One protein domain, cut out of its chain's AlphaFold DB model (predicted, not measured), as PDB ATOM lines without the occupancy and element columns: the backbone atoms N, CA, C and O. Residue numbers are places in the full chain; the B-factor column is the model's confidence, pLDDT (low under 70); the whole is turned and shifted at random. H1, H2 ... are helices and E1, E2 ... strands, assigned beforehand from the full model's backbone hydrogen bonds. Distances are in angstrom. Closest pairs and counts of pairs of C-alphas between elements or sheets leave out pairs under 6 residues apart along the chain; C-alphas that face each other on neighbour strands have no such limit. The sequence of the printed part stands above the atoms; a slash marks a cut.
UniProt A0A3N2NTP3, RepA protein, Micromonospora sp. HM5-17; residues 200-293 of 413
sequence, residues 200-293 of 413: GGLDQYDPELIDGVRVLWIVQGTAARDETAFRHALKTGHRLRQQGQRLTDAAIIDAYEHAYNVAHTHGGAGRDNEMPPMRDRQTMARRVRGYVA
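Overview. This is residues 200 to 293 of the 413 residues of the protein "RepA protein" of Micromonospora sp. HM5-17 (UniProt A0A3N2NTP3). A helical hairpin of two long helices, H1 and H2, makes the core, and a third helix, H3, packs across it near the hairpin's turn, on the later part of H1 and the first residues of H2. Near the other end of H2 lies a small strand turn around E1, and residues 200 to 216 lead into it as a long stretch with no named element. The printed part has 94 residues, with one named strand and three named helices in the order E1, H1, H2, H3, and its class is mostly helix. It is compact, with a radius of gyration of the C-alphas of 13.4 A, and flat, spanning 39 by 35 by 16 A.

Arrangement. E1, residues 217 to 219, pairs with no named strand, but these residues are paired antiparallel with residues 222 to 223. E1 is apart from H1, residues 225 to 242. The closest C-alphas of E1 and H2, residues 249 to 267, are those of Trp 217 and Gly 267, 7.5 A apart. H1 and H2 touch and form a helical hairpin, running opposite ways at a steep tilt of 40 degrees; their closest C-alphas, those of Ala 229 and Tyr 256, are 4.6 A apart. H3, residues 278 to 293, touches H1 with residues 288 to 292 alone, and H1 touches it with residues 233 to 241 alone. These two helices run the same way at a steep tilt of 45 degrees, and their closest C-alphas, those of His 238 and Val 292, are 5.9 A apart. H2 touches H3 with residues 249 to 253 alone; the closest C-alphas, those of Asp 249 and Ala 285, are 5.3 A apart. The lines of H2 and H3 are only just about perpendicular, at 71 degrees. E1 and H3 are apart. In H1, H2 and H3 every O i to N i+4 pair is within hydrogen-bond range.

Along the chain. E1 begins at C-alpha 217, (274.759, 100.417, -1.303), and is 5.4 A long from first to last C-alpha. H1 begins at C-alpha 225, (268.291, 104.990, 2.136), and measures 25.8 A. H2, the longest helix with 19 residues, measures 26.3 A. H3 measures 22.3 A and ends at C-alpha 293, (272.837, 128.671, -0.581).

Size, cuts and confidence. The two C-alphas farthest apart are those of Gly 244 and Gly 270, 40.3 A. The printed part has no cut. The link from E1 to H1 is tight, and those from H1 to H2 and from H2 to H3 are short. The mean pLDDT of the printed part is 76.7; residues 200 to 209, residue 212 and residues 218 to 221 are under 70.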
ATOM      1  N   GLY A 200     271.139 119.070 -19.622       44.88
ATOM      2  CA  GLY A 200     269.858 118.660 -20.209       44.88
ATOM      3  C   GLY A 200     269.759 117.178 -20.588       44.88
ATOM      4  O   GLY A 200     268.652 116.652 -20.629       44.88
ATOM      5  N   GLY A 201     270.885 116.503 -20.862       43.94
ATOM      6  CA  GLY A 201     270.871 115.222 -21.587       43.94
ATOM      7  C   GLY A 201     271.405 113.994 -20.848       43.94
ATOM      8  O   GLY A 201     270.974 112.891 -21.155       43.94
ATOM      9  N   LEU A 202     272.324 114.127 -19.885       45.34
ATOM     10  CA  LEU A 202     273.130 112.969 -19.452       45.34
ATOM     11  C   LEU A 202     272.545 112.115 -18.312       45.34
ATOM     12  O   LEU A 202     272.889 110.942 -18.222       45.34
ATOM     13  N   ASP A 203     271.604 112.622 -17.506       48.16
ATOM     14  CA  ASP A 203     270.911 111.789 -16.498       48.16
ATOM     15  C   ASP A 203     269.982 110.735 -17.155       48.16
ATOM     16  O   ASP A 203     269.619 109.758 -16.511       48.16
ATOM     17  N   GLN A 204     269.604 110.898 -18.432       48.75
ATOM     18  CA  GLN A 204     268.823 109.899 -19.186       48.75
ATOM     19  C   GLN A 204     269.677 108.740 -19.726       48.75
ATOM     20  O   GLN A 204     269.123 107.718 -20.125       48.75
ATOM     21  N   TYR A 205     271.007 108.886 -19.731       44.59
ATOM     22  CA  TYR A 205     271.945 107.911 -20.300       44.59
ATOM     23  C   TYR A 205     272.957 107.372 -19.277       44.59
ATOM     24  O   TYR A 205     273.886 106.673 -19.674       44.59
ATOM     25  N   ASP A 206     272.805 107.674 -17.981       52.69
ATOM     26  CA  ASP A 206     273.627 107.086 -16.914       52.69
ATOM     27  C   ASP A 206     273.051 105.708 -16.521       52.69
ATOM     28  O   ASP A 206     272.004 105.653 -15.866       52.69
ATOM     29  N   PRO A 207     273.700 104.585 -16.898       56.25
ATOM     30  CA  PRO A 207     273.208 103.238 -16.604       56.25
ATOM     31  C   PRO A 207     273.250 102.891 -15.105       56.25
ATOM     32  O   PRO A 207     272.727 101.850 -14.710       56.25
ATOM     33  N   GLU A 208     273.860 103.734 -14.262       59.62
ATOM     34  CA  GLU A 208     273.909 103.562 -12.804       59.62
ATOM     35  C   GLU A 208     272.724 104.222 -12.066       59.62
ATOM     36  O   GLU A 208     272.608 104.083 -10.843       59.62
ATOM     37  N   LEU A 209     271.854 104.963 -12.767       66.62
ATOM     38  CA  LEU A 209     270.661 105.577 -12.177       66.62
ATOM     39  C   LEU A 209     269.473 104.612 -12.218       66.62
ATOM     40  O   LEU A 209     269.048 104.162 -13.277       66.62
ATOM     41  N   ILE A 210     268.890 104.354 -11.051       70.38
ATOM     42  CA  ILE A 210     267.641 103.604 -10.903       70.38
ATOM     43  C   ILE A 210     266.532 104.637 -10.700       70.38
ATOM     44  O   ILE A 210     266.617 105.434  -9.768       70.38
ATOM     45  N   ASP A 211     265.546 104.689 -11.599       70.88
ATOM     46  CA  ASP A 211     264.462 105.690 -11.601       70.88
ATOM     47  C   ASP A 211     264.957 107.148 -11.449       70.88
ATOM     48  O   ASP A 211     264.341 107.978 -10.785       70.88
ATOM     49  N   GLY A 212     266.112 107.478 -12.042       68.75
ATOM     50  CA  GLY A 212     266.722 108.815 -11.952       68.75
ATOM     51  C   GLY A 212     267.450 109.115 -10.630       68.75
ATOM     52  O   GLY A 212     267.896 110.245 -10.400       68.75
ATOM     53  N   VAL A 213     267.618 108.111  -9.762       75.69
ATOM     54  CA  VAL A 213     268.285 108.200  -8.457       75.69
ATOM     55  C   VAL A 213     269.509 107.283  -8.425       75.69
ATOM     56  O   VAL A 213     269.453 106.105  -8.766       75.69
ATOM     57  N   ARG A 214     270.645 107.809  -7.956       79.44
ATOM     58  CA  ARG A 214     271.862 107.014  -7.743       79.44
ATOM     59  C   ARG A 214     271.794 106.347  -6.372       79.44
ATOM     60  O   ARG A 214     272.101 106.991  -5.368       79.44
ATOM     61  N   VAL A 215     271.376 105.084  -6.335       77.25
ATOM     62  CA  VAL A 215     271.236 104.317  -5.087       77.25
ATOM     63  C   VAL A 215     272.610 103.958  -4.528       77.25
ATOM     64  O   VAL A 215     273.431 103.342  -5.204       77.25
ATOM     65  N   LEU A 216     272.864 104.348  -3.278       74.56
ATOM     66  CA  LEU A 216     274.070 103.964  -2.551       74.56
ATOM     67  C   LEU A 216     273.847 102.648  -1.815       74.56
ATOM     68  O   LEU A 216     272.844 102.481  -1.122       74.56
ATOM     69  N   TRP A 217     274.812 101.742  -1.914       74.00
ATOM     70  CA  TRP A 217     274.759 100.417  -1.303       74.00
ATOM     71  C   TRP A 217     275.699 100.355  -0.096       74.00
ATOM     72  O   TRP A 217     276.861 100.735  -0.200       74.00
ATOM     73  N   ILE A 218     275.194  99.889   1.051       67.31
ATOM     74  CA  ILE A 218     276.005  99.612   2.254       67.31
ATOM     75  C   ILE A 218     276.685  98.249   2.088       67.31
ATOM     76  O   ILE A 218     277.879  98.096   2.318       67.31
ATOM     77  N   VAL A 219     275.896  97.264   1.662       69.69
ATOM     78  CA  VAL A 219     276.295  95.904   1.279       69.69
ATOM     79  C   VAL A 219     275.427  95.525   0.076       69.69
ATOM     80  O   VAL A 219     274.354  96.105  -0.109       69.69
ATOM     81  N   GLN A 220     275.859  94.577  -0.758       65.31
ATOM     82  CA  GLN A 220     275.071  94.101  -1.899       65.31
ATOM     83  C   GLN A 220     273.634  93.736  -1.461       65.31
ATOM     84  O   GLN A 220     273.442  92.938  -0.548       65.31
ATOM     85  N   GLY A 221     272.627  94.377  -2.067       68.06
ATOM     86  CA  GLY A 221     271.207  94.198  -1.727       68.06
ATOM     87  C   GLY A 221     270.673  95.065  -0.573       68.06
ATOM     88  O   GLY A 221     269.463  95.100  -0.363       68.06
ATOM     89  N   THR A 222     271.525  95.810   0.144       75.56
ATOM     90  CA  THR A 222     271.125  96.726   1.231       75.56
ATOM     91  C   THR A 222     271.526  98.169   0.915       75.56
ATOM     92  O   THR A 222     272.707  98.516   0.940       75.56
ATOM     93  N   ALA A 223     270.544  99.037   0.667       78.94
ATOM     94  CA  ALA A 223     270.775 100.441   0.337       78.94
ATOM     95  C   ALA A 223     270.913 101.351   1.573       78.94
ATOM     96  O   ALA A 223     270.217 101.192   2.590       78.94
ATOM     97  N   ALA A 224     271.762 102.372   1.440       77.81
ATOM     98  CA  ALA A 224     271.865 103.527   2.325       77.81
ATOM     99  C   ALA A 224     270.749 104.532   1.991       77.81
ATOM    100  O   ALA A 224     270.971 105.519   1.286       77.81
ATOM    101  N   ARG A 225     269.528 104.249   2.466       79.00
ATOM    102  CA  ARG A 225     268.291 104.990   2.136       79.00
ATOM    103  C   ARG A 225     268.399 106.490   2.420       79.00
ATOM    104  O   ARG A 225     268.214 107.299   1.515       79.00
ATOM    105  N   ASP A 226     268.781 106.853   3.643       73.69
ATOM    106  CA  ASP A 226     268.878 108.253   4.071       73.69
ATOM    107  C   ASP A 226     269.955 109.035   3.323       73.69
ATOM    108  O   ASP A 226     269.750 110.194   2.965       73.69
ATOM    109  N   GLU A 227     271.103 108.409   3.064       73.06
ATOM    110  CA  GLU A 227     272.207 109.061   2.364       73.06
ATOM    111  C   GLU A 227     271.903 109.231   0.874       73.06
ATOM    112  O   GLU A 227     272.159 110.297   0.308       73.06
ATOM    113  N   THR A 228     271.285 108.219   0.257       76.19
ATOM    114  CA  THR A 228     270.776 108.287  -1.120       76.19
ATOM    115  C   THR A 228     269.770 109.429  -1.260       76.19
ATOM    116  O   THR A 228     269.929 110.301  -2.118       76.19
ATOM    117  N   ALA A 229     268.787 109.479  -0.359       79.12
ATOM    118  CA  ALA A 229     267.750 110.500  -0.336       79.12
ATOM    119  C   ALA A 229     268.318 111.910  -0.115       79.12
ATOM    120  O   ALA A 229     267.966 112.854  -0.824       79.12
ATOM    121  N   PHE A 230     269.261 112.059   0.819       75.25
ATOM    122  CA  PHE A 230     269.895 113.340   1.121       75.25
ATOM    123  C   PHE A 230     270.772 113.855  -0.029       75.25
ATOM    124  O   PHE A 230     270.704 115.037  -0.379       75.25
ATOM    125  N   ARG A 231     271.572 112.985  -0.662       76.06
ATOM    126  CA  ARG A 231     272.405 113.364  -1.816       76.06
ATOM    127  C   ARG A 231     271.560 113.729  -3.032       76.06
ATOM    128  O   ARG A 231     271.880 114.703  -3.714       76.06
ATOM    129  N   HIS A 232     270.471 113.002  -3.279       83.19
ATOM    130  CA  HIS A 232     269.543 113.336  -4.354       83.19
ATOM    131  C   HIS A 232     268.853 114.686  -4.101       83.19
ATOM    132  O   HIS A 232     268.835 115.545  -4.981       83.19
ATOM    133  N   ALA A 233     268.402 114.940  -2.868       82.50
ATOM    134  CA  ALA A 233     267.825 116.224  -2.473       82.50
ATOM    135  C   ALA A 233     268.812 117.401  -2.636       82.50
ATOM    136  O   ALA A 233     268.424 118.482  -3.085       82.50
ATOM    137  N   LEU A 234     270.105 117.193  -2.347       79.12
ATOM    138  CA  LEU A 234     271.162 118.174  -2.627       79.12
ATOM    139  C   LEU A 234     271.351 118.411  -4.131       79.12
ATOM    140  O   LEU A 234     271.382 119.569  -4.555       79.12
ATOM    141  N   LYS A 235     271.446 117.346  -4.943       82.12
ATOM    142  CA  LYS A 235     271.588 117.438  -6.411       82.12
ATOM    143  C   LYS A 235     270.429 118.236  -7.015       82.12
ATOM    144  O   LYS A 235     270.657 119.189  -7.762       82.12
ATOM    145  N   THR A 236     269.199 117.919  -6.618       82.50
ATOM    146  CA  THR A 236     267.989 118.628  -7.056       82.50
ATOM    147  C   THR A 236     267.973 120.075  -6.567       82.50
ATOM    148  O   THR A 236     267.668 120.979  -7.342       82.50
ATOM    149  N   GLY A 237     268.399 120.344  -5.330       80.81
ATOM    150  CA  GLY A 237     268.523 121.710  -4.821       80.81
ATOM    151  C   GLY A 237     269.527 122.566  -5.606       80.81
ATOM    152  O   GLY A 237     269.241 123.722  -5.928       80.81
ATOM    153  N   HIS A 238     270.681 122.003  -5.974       77.81
ATOM    154  CA  HIS A 238     271.658 122.678  -6.834       77.81
ATOM    155  C   HIS A 238     271.113 122.935  -8.243       77.81
ATOM    156  O   HIS A 238     271.298 124.039  -8.760       77.81
ATOM    157  N   ARG A 239     270.380 121.976  -8.822       80.12
ATOM    158  CA  ARG A 239     269.708 122.127 -10.120       80.12
ATOM    159  C   ARG A 239     268.666 123.249 -10.100       80.12
ATOM    160  O   ARG A 239     268.702 124.123 -10.960       80.12
ATOM    161  N   LEU A 240     267.808 123.291  -9.077       81.31
ATOM    162  CA  LEU A 240     266.819 124.364  -8.898       81.31
ATOM    163  C   LEU A 240     267.492 125.740  -8.782       81.31
ATOM    164  O   LEU A 240     267.026 126.711  -9.379       81.31
ATOM    165  N   ARG A 241     268.627 125.824  -8.071       77.00
ATOM    166  CA  ARG A 241     269.423 127.057  -7.967       77.00
ATOM    167  C   ARG A 241     270.027 127.473  -9.312       77.00
ATOM    168  O   ARG A 241     270.015 128.660  -9.624       77.00
ATOM    169  N   GLN A 242     270.555 126.528 -10.091       71.25
ATOM    170  CA  GLN A 242     271.119 126.787 -11.423       71.25
ATOM    171  C   GLN A 242     270.051 127.261 -12.417       71.25
ATOM    172  O   GLN A 242     270.300 128.189 -13.179       71.25
ATOM    173  N   GLN A 243     268.846 126.695 -12.346       75.12
ATOM    174  CA  GLN A 243     267.692 127.082 -13.167       75.12
ATOM    175  C   GLN A 243     267.016 128.386 -12.700       75.12
ATOM    176  O   GLN A 243     266.016 128.807 -13.279       75.12
ATOM    177  N   GLY A 244     267.520 129.025 -11.637       74.31
ATOM    178  CA  GLY A 244     266.950 130.256 -11.081       74.31
ATOM    179  C   GLY A 244     265.591 130.078 -10.393       74.31
ATOM    180  O   GLY A 244     264.926 131.068 -10.088       74.31
ATOM    181  N   GLN A 245     265.167 128.839 -10.128       77.19
ATOM    182  CA  GLN A 245     263.898 128.542  -9.469       77.19
ATOM    183  C   GLN A 245     263.990 128.734  -7.948       77.19
ATOM    184  O   GLN A 245     265.061 128.671  -7.334       77.19
ATOM    185  N   ARG A 246     262.843 128.989  -7.303       78.00
ATOM    186  CA  ARG A 246     262.790 129.196  -5.848       78.00
ATOM    187  C   ARG A 246     263.043 127.879  -5.120       78.00
ATOM    188  O   ARG A 246     262.294 126.924  -5.268       78.00
ATOM    189  N   LEU A 247     264.056 127.878  -4.259       84.06
ATOM    190  CA  LEU A 247     264.408 126.737  -3.422       84.06
ATOM    191  C   LEU A 247     263.450 126.633  -2.215       84.06
ATOM    192  O   LEU A 247     263.678 127.252  -1.169       84.06
ATOM    193  N   THR A 248     262.344 125.902  -2.379       88.38
ATOM    194  CA  THR A 248     261.322 125.684  -1.339       88.38
ATOM    195  C   THR A 248     261.625 124.438  -0.502       88.38
ATOM    196  O   THR A 248     262.278 123.511  -0.972       88.38
ATOM    197  N   ASP A 249     261.157 124.408   0.755       86.19
ATOM    198  CA  ASP A 249     261.274 123.201   1.594       86.19
ATOM    199  C   ASP A 249     260.499 122.028   0.974       86.19
ATOM    200  O   ASP A 249     261.010 120.918   0.972       86.19
ATOM    201  N   ALA A 250     259.318 122.284   0.394       89.31
ATOM    202  CA  ALA A 250     258.488 121.260  -0.244       89.31
ATOM    203  C   ALA A 250     259.227 120.539  -1.381       89.31
ATOM    204  O   ALA A 250     259.392 119.331  -1.312       89.31
ATOM    205  N   ALA A 251     259.807 121.273  -2.338       86.50
ATOM    206  CA  ALA A 251     260.512 120.659  -3.467       86.50
ATOM    207  C   ALA A 251     261.733 119.816  -3.042       86.50
ATOM    208  O   ALA A 251     262.094 118.849  -3.708       86.50
ATOM    209  N   ILE A 252     262.382 120.176  -1.928       89.12
ATOM    210  CA  ILE A 252     263.496 119.399  -1.368       89.12
ATOM    211  C   ILE A 252     262.990 118.154  -0.634       89.12
ATOM    212  O   ILE A 252     263.626 117.105  -0.717       89.12
ATOM    213  N   ILE A 253     261.870 118.266   0.085       90.00
ATOM    214  CA  ILE A 253     261.224 117.135   0.755       90.00
ATOM    215  C   ILE A 253     260.727 116.130  -0.287       90.00
ATOM    216  O   ILE A 253     261.047 114.955  -0.158       90.00
ATOM    217  N   ASP A 254     260.068 116.586  -1.353       90.94
ATOM    218  CA  ASP A 254     259.567 115.727  -2.432       90.94
ATOM    219  C   ASP A 254     260.715 114.951  -3.102       90.94
ATOM    220  O   ASP A 254     260.636 113.737  -3.293       90.94
ATOM    221  N   ALA A 255     261.835 115.629  -3.383       88.06
ATOM    222  CA  ALA A 255     263.030 114.991  -3.940       88.06
ATOM    223  C   ALA A 255     263.644 113.957  -2.979       88.06
ATOM    224  O   ALA A 255     264.098 112.895  -3.404       88.06
ATOM    225  N   TYR A 256     263.661 114.260  -1.680       88.81
ATOM    226  CA  TYR A 256     264.146 113.342  -0.655       88.81
ATOM    227  C   TYR A 256     263.244 112.106  -0.533       88.81
ATOM    228  O   TYR A 256     263.744 110.985  -0.533       88.81
ATOM    229  N   GLU A 257     261.923 112.287  -0.472       90.44
ATOM    230  CA  GLU A 257     260.949 111.196  -0.363       90.44
ATOM    231  C   GLU A 257     260.995 110.268  -1.576       90.44
ATOM    232  O   GLU A 257     261.020 109.046  -1.416       90.44
ATOM    233  N   HIS A 258     261.078 110.837  -2.782       90.44
ATOM    234  CA  HIS A 258     261.214 110.068  -4.015       90.44
ATOM    235  C   HIS A 258     262.459 109.170  -3.976       90.44
ATOM    236  O   HIS A 258     262.355 107.953  -4.128       90.44
ATOM    237  N   ALA A 259     263.626 109.742  -3.671       85.25
ATOM    238  CA  ALA A 259     264.876 108.991  -3.625       85.25
ATOM    239  C   ALA A 259     264.956 107.986  -2.467       85.25
ATOM    240  O   ALA A 259     265.557 106.920  -2.622       85.25
ATOM    241  N   TYR A 260     264.326 108.281  -1.328       86.81
ATOM    242  CA  TYR A 260     264.214 107.334  -0.221       86.81
ATOM    243  C   TYR A 260     263.381 106.113  -0.628       86.81
ATOM    244  O   TYR A 260     263.791 104.978  -0.378       86.81
ATOM    245  N   ASN A 261     262.242 106.334  -1.291       89.69
ATOM    246  CA  ASN A 261     261.367 105.259  -1.750       89.69
ATOM    247  C   ASN A 261     262.048 104.401  -2.823       89.69
ATOM    248  O   ASN A 261     262.015 103.180  -2.713       89.69
ATOM    249  N   VAL A 262     262.753 105.006  -3.786       86.19
ATOM    250  CA  VAL A 262     263.540 104.260  -4.787       86.19
ATOM    251  C   VAL A 262     264.621 103.405  -4.109       86.19
ATOM    252  O   VAL A 262     264.724 102.203  -4.358       86.19
ATOM    253  N   ALA A 263     265.383 103.972  -3.168       82.31
ATOM    254  CA  ALA A 263     266.390 103.216  -2.419       82.31
ATOM    255  C   ALA A 263     265.778 102.079  -1.579       82.31
ATOM    256  O   ALA A 263     266.391 101.024  -1.409       82.31
ATOM    257  N   HIS A 264     264.572 102.278  -1.047       85.38
ATOM    258  CA  HIS A 264     263.863 101.271  -0.268       85.38
ATOM    259  C   HIS A 264     263.325 100.126  -1.137       85.38
ATOM    260  O   HIS A 264     263.513  98.967  -0.771       85.38
ATOM    261  N   THR A 265     262.746 100.428  -2.299       86.44
ATOM    262  CA  THR A 265     262.238  99.426  -3.249       86.44
ATOM    263  C   THR A 265     263.352  98.509  -3.752       86.44
ATOM    264  O   THR A 265     263.169  97.297  -3.814       86.44
ATOM    265  N   HIS A 266     264.527  99.066  -4.056       82.00
ATOM    266  CA  HIS A 266     265.626  98.301  -4.656       82.00
ATOM    267  C   HIS A 266     266.631  97.732  -3.643       82.00
ATOM    268  O   HIS A 266     267.297  96.745  -3.941       82.00
ATOM    269  N   GLY A 267     266.740  98.308  -2.439       79.00
ATOM    270  CA  GLY A 267     267.712  97.895  -1.416       79.00
ATOM    271  C   GLY A 267     267.149  97.826   0.006       79.00
ATOM    272  O   GLY A 267     267.874  98.052   0.983       79.00
ATOM    273  N   GLY A 268     265.850  97.549   0.142       75.38
ATOM    274  CA  GLY A 268     265.168  97.422   1.431       75.38
ATOM    275  C   GLY A 268     265.677  96.256   2.281       75.38
ATOM    276  O   GLY A 268     265.740  96.393   3.503       75.38
ATOM    277  N   ALA A 269     266.108  95.154   1.652       77.19
ATOM    278  CA  ALA A 269     266.602  93.942   2.320       77.19
ATOM    279  C   ALA A 269     265.644  93.402   3.409       77.19
ATOM    280  O   ALA A 269     266.083  92.955   4.463       77.19
ATOM    281  N   GLY A 270     264.327  93.502   3.179       73.12
ATOM    282  CA  GLY A 270     263.292  93.063   4.127       73.12
ATOM    283  C   GLY A 270     263.102  93.954   5.362       73.12
ATOM    284  O   GLY A 270     262.339  93.585   6.247       73.12
ATOM    285  N   ARG A 271     263.778  95.110   5.447       75.69
ATOM    286  CA  ARG A 271     263.554  96.104   6.512       75.69
ATOM    287  C   ARG A 271     262.251  96.856   6.278       75.69
ATOM    288  O   ARG A 271     261.929  97.139   5.130       75.69
ATOM    289  N   ASP A 272     261.584  97.277   7.348       80.25
ATOM    290  CA  ASP A 272     260.417  98.156   7.251       80.25
ATOM    291  C   ASP A 272     260.788  99.544   6.705       80.25
ATOM    292  O   ASP A 272     261.942  99.995   6.784       80.25
ATOM    293  N   ASN A 273     259.804 100.235   6.124       82.44
ATOM    294  CA  ASN A 273     259.961 101.612   5.669       82.44
ATOM    295  C   ASN A 273     260.012 102.565   6.875       82.44
ATOM    296  O   ASN A 273     258.985 102.928   7.444       82.44
ATOM    297  N   GLU A 274     261.216 102.992   7.245       81.50
ATOM    298  CA  GLU A 274     261.474 103.892   8.373       81.50
ATOM    299  C   GLU A 274     261.666 105.334   7.882       81.50
ATOM    300  O   GLU A 274     262.685 105.978   8.148       81.50
ATOM    301  N   MET A 275     260.708 105.842   7.102       84.31
ATOM    302  CA  MET A 275     260.749 107.224   6.625       84.31
ATOM    303  C   MET A 275     260.755 108.194   7.822       84.31
ATOM    304  O   MET A 275     259.864 108.112   8.677       84.31
ATOM    305  N   PRO A 276     261.687 109.163   7.880       80.50
ATOM    306  CA  PRO A 276     261.711 110.135   8.967       80.50
ATOM    307  C   PRO A 276     260.395 110.928   9.078       80.50
ATOM    308  O   PRO A 276     259.787 111.283   8.059       80.50
ATOM    309  N   PRO A 277     259.944 111.287  10.294       84.69
ATOM    310  CA  PRO A 277     258.713 112.050  10.474       84.69
ATOM    311  C   PRO A 277     258.805 113.424   9.793       84.69
ATOM    312  O   PRO A 277     259.885 113.985   9.589       84.69
ATOM    313  N   MET A 278     257.654 114.011   9.441       87.31
ATOM    314  CA  MET A 278     257.589 115.262   8.661       87.31
ATOM    315  C   MET A 278     258.404 116.413   9.288       87.31
ATOM    316  O   MET A 278     259.054 117.183   8.581       87.31
ATOM    317  N   ARG A 279     258.437 116.500  10.623       78.38
ATOM    318  CA  ARG A 279     259.221 117.505  11.362       78.38
ATOM    319  C   ARG A 279     260.727 117.424  11.068       78.38
ATOM    320  O   ARG A 279     261.394 118.457  10.938       78.38
ATOM    321  N   ASP A 280     261.261 116.216  10.939       74.88
ATOM    322  CA  ASP A 280     262.687 115.995  10.698       74.88
ATOM    323  C   ASP A 280     263.035 116.243   9.231       74.88
ATOM    324  O   ASP A 280     264.047 116.885   8.941       74.88
ATOM    325  N   ARG A 281     262.136 115.878   8.307       85.31
ATOM    326  CA  ARG A 281     262.252 116.200   6.874       85.31
ATOM    327  C   ARG A 281     262.244 117.707   6.612       85.31
ATOM    328  O   ARG A 281     263.076 118.199   5.854       85.31
ATOM    329  N   GLN A 282     261.413 118.472   7.321       85.19
ATOM    330  CA  GLN A 282     261.453 119.942   7.274       85.19
ATOM    331  C   GLN A 282     262.782 120.513   7.792       85.19
ATOM    332  O   GLN A 282     263.319 121.471   7.231       85.19
ATOM    333  N   THR A 283     263.341 119.930   8.855       80.31
ATOM    334  CA  THR A 283     264.645 120.349   9.395       80.31
ATOM    335  C   THR A 283     265.782 120.015   8.427       80.31
ATOM    336  O   THR A 283     266.664 120.847   8.201       80.31
ATOM    337  N   MET A 284     265.744 118.831   7.815       85.94
ATOM    338  CA  MET A 284     266.664 118.401   6.765       85.94
ATOM    339  C   MET A 284     266.591 119.339   5.554       85.94
ATOM    340  O   MET A 284     267.627 119.854   5.135       85.94
ATOM    341  N   ALA A 285     265.390 119.673   5.077       84.19
ATOM    342  CA  ALA A 285     265.207 120.563   3.936       84.19
ATOM    343  C   ALA A 285     265.805 121.955   4.184       84.19
ATOM    344  O   ALA A 285     266.542 122.479   3.347       84.19
ATOM    345  N   ARG A 286     265.617 122.519   5.386       82.62
ATOM    346  CA  ARG A 286     266.266 123.779   5.797       82.62
ATOM    347  C   ARG A 286     267.792 123.688   5.773       82.62
ATOM    348  O   ARG A 286     268.449 124.648   5.368       82.62
ATOM    349  N   ARG A 287     268.368 122.550   6.182       75.69
ATOM    350  CA  ARG A 287     269.822 122.314   6.123       75.69
ATOM    351  C   ARG A 287     270.313 122.209   4.683       75.69
ATOM    352  O   ARG A 287     271.279 122.885   4.343       75.69
ATOM    353  N   VAL A 288     269.621 121.450   3.832       74.31
ATOM    354  CA  VAL A 288     269.909 121.346   2.390       74.31
ATOM    355  C   VAL A 288     269.864 122.724   1.736       74.31
ATOM    356  O   VAL A 288     270.809 123.090   1.044       74.31
ATOM    357  N   ARG A 289     268.856 123.552   2.036       83.19
ATOM    358  CA  ARG A 289     268.823 124.952   1.576       83.19
ATOM    359  C   ARG A 289     270.014 125.759   2.060       83.19
ATOM    360  O   ARG A 289     270.588 126.511   1.278       83.19
ATOM    361  N   GLY A 290     270.399 125.590   3.323       74.81
ATOM    362  CA  GLY A 290     271.609 126.186   3.884       74.81
ATOM    363  C   GLY A 290     272.855 125.815   3.079       74.81
ATOM    364  O   GLY A 290     273.579 126.710   2.646       74.81
ATOM    365  N   TYR A 291     273.067 124.527   2.801       74.69
ATOM    366  CA  TYR A 291     274.208 124.038   2.017       74.69
ATOM    367  C   TYR A 291     274.178 124.525   0.565       74.69
ATOM    368  O   TYR A 291     275.172 125.039   0.047       74.69
ATOM    369  N   VAL A 292     273.017 124.453  -0.081       75.19
ATOM    370  CA  VAL A 292     272.831 124.900  -1.462       75.19
ATOM    371  C   VAL A 292     272.996 126.413  -1.581       75.19
ATOM    372  O   VAL A 292     273.485 126.857  -2.608       75.19
ATOM    373  N   ALA A 293     272.657 127.215  -0.566       71.12
ATOM    374  CA  ALA A 293     272.837 128.671  -0.581       71.12
ATOM    375  C   ALA A 293     274.258 129.117  -0.181       71.12
ATOM    376  O   ALA A 293     274.787 130.070  -0.760       71.12
TER     377      ALA A 293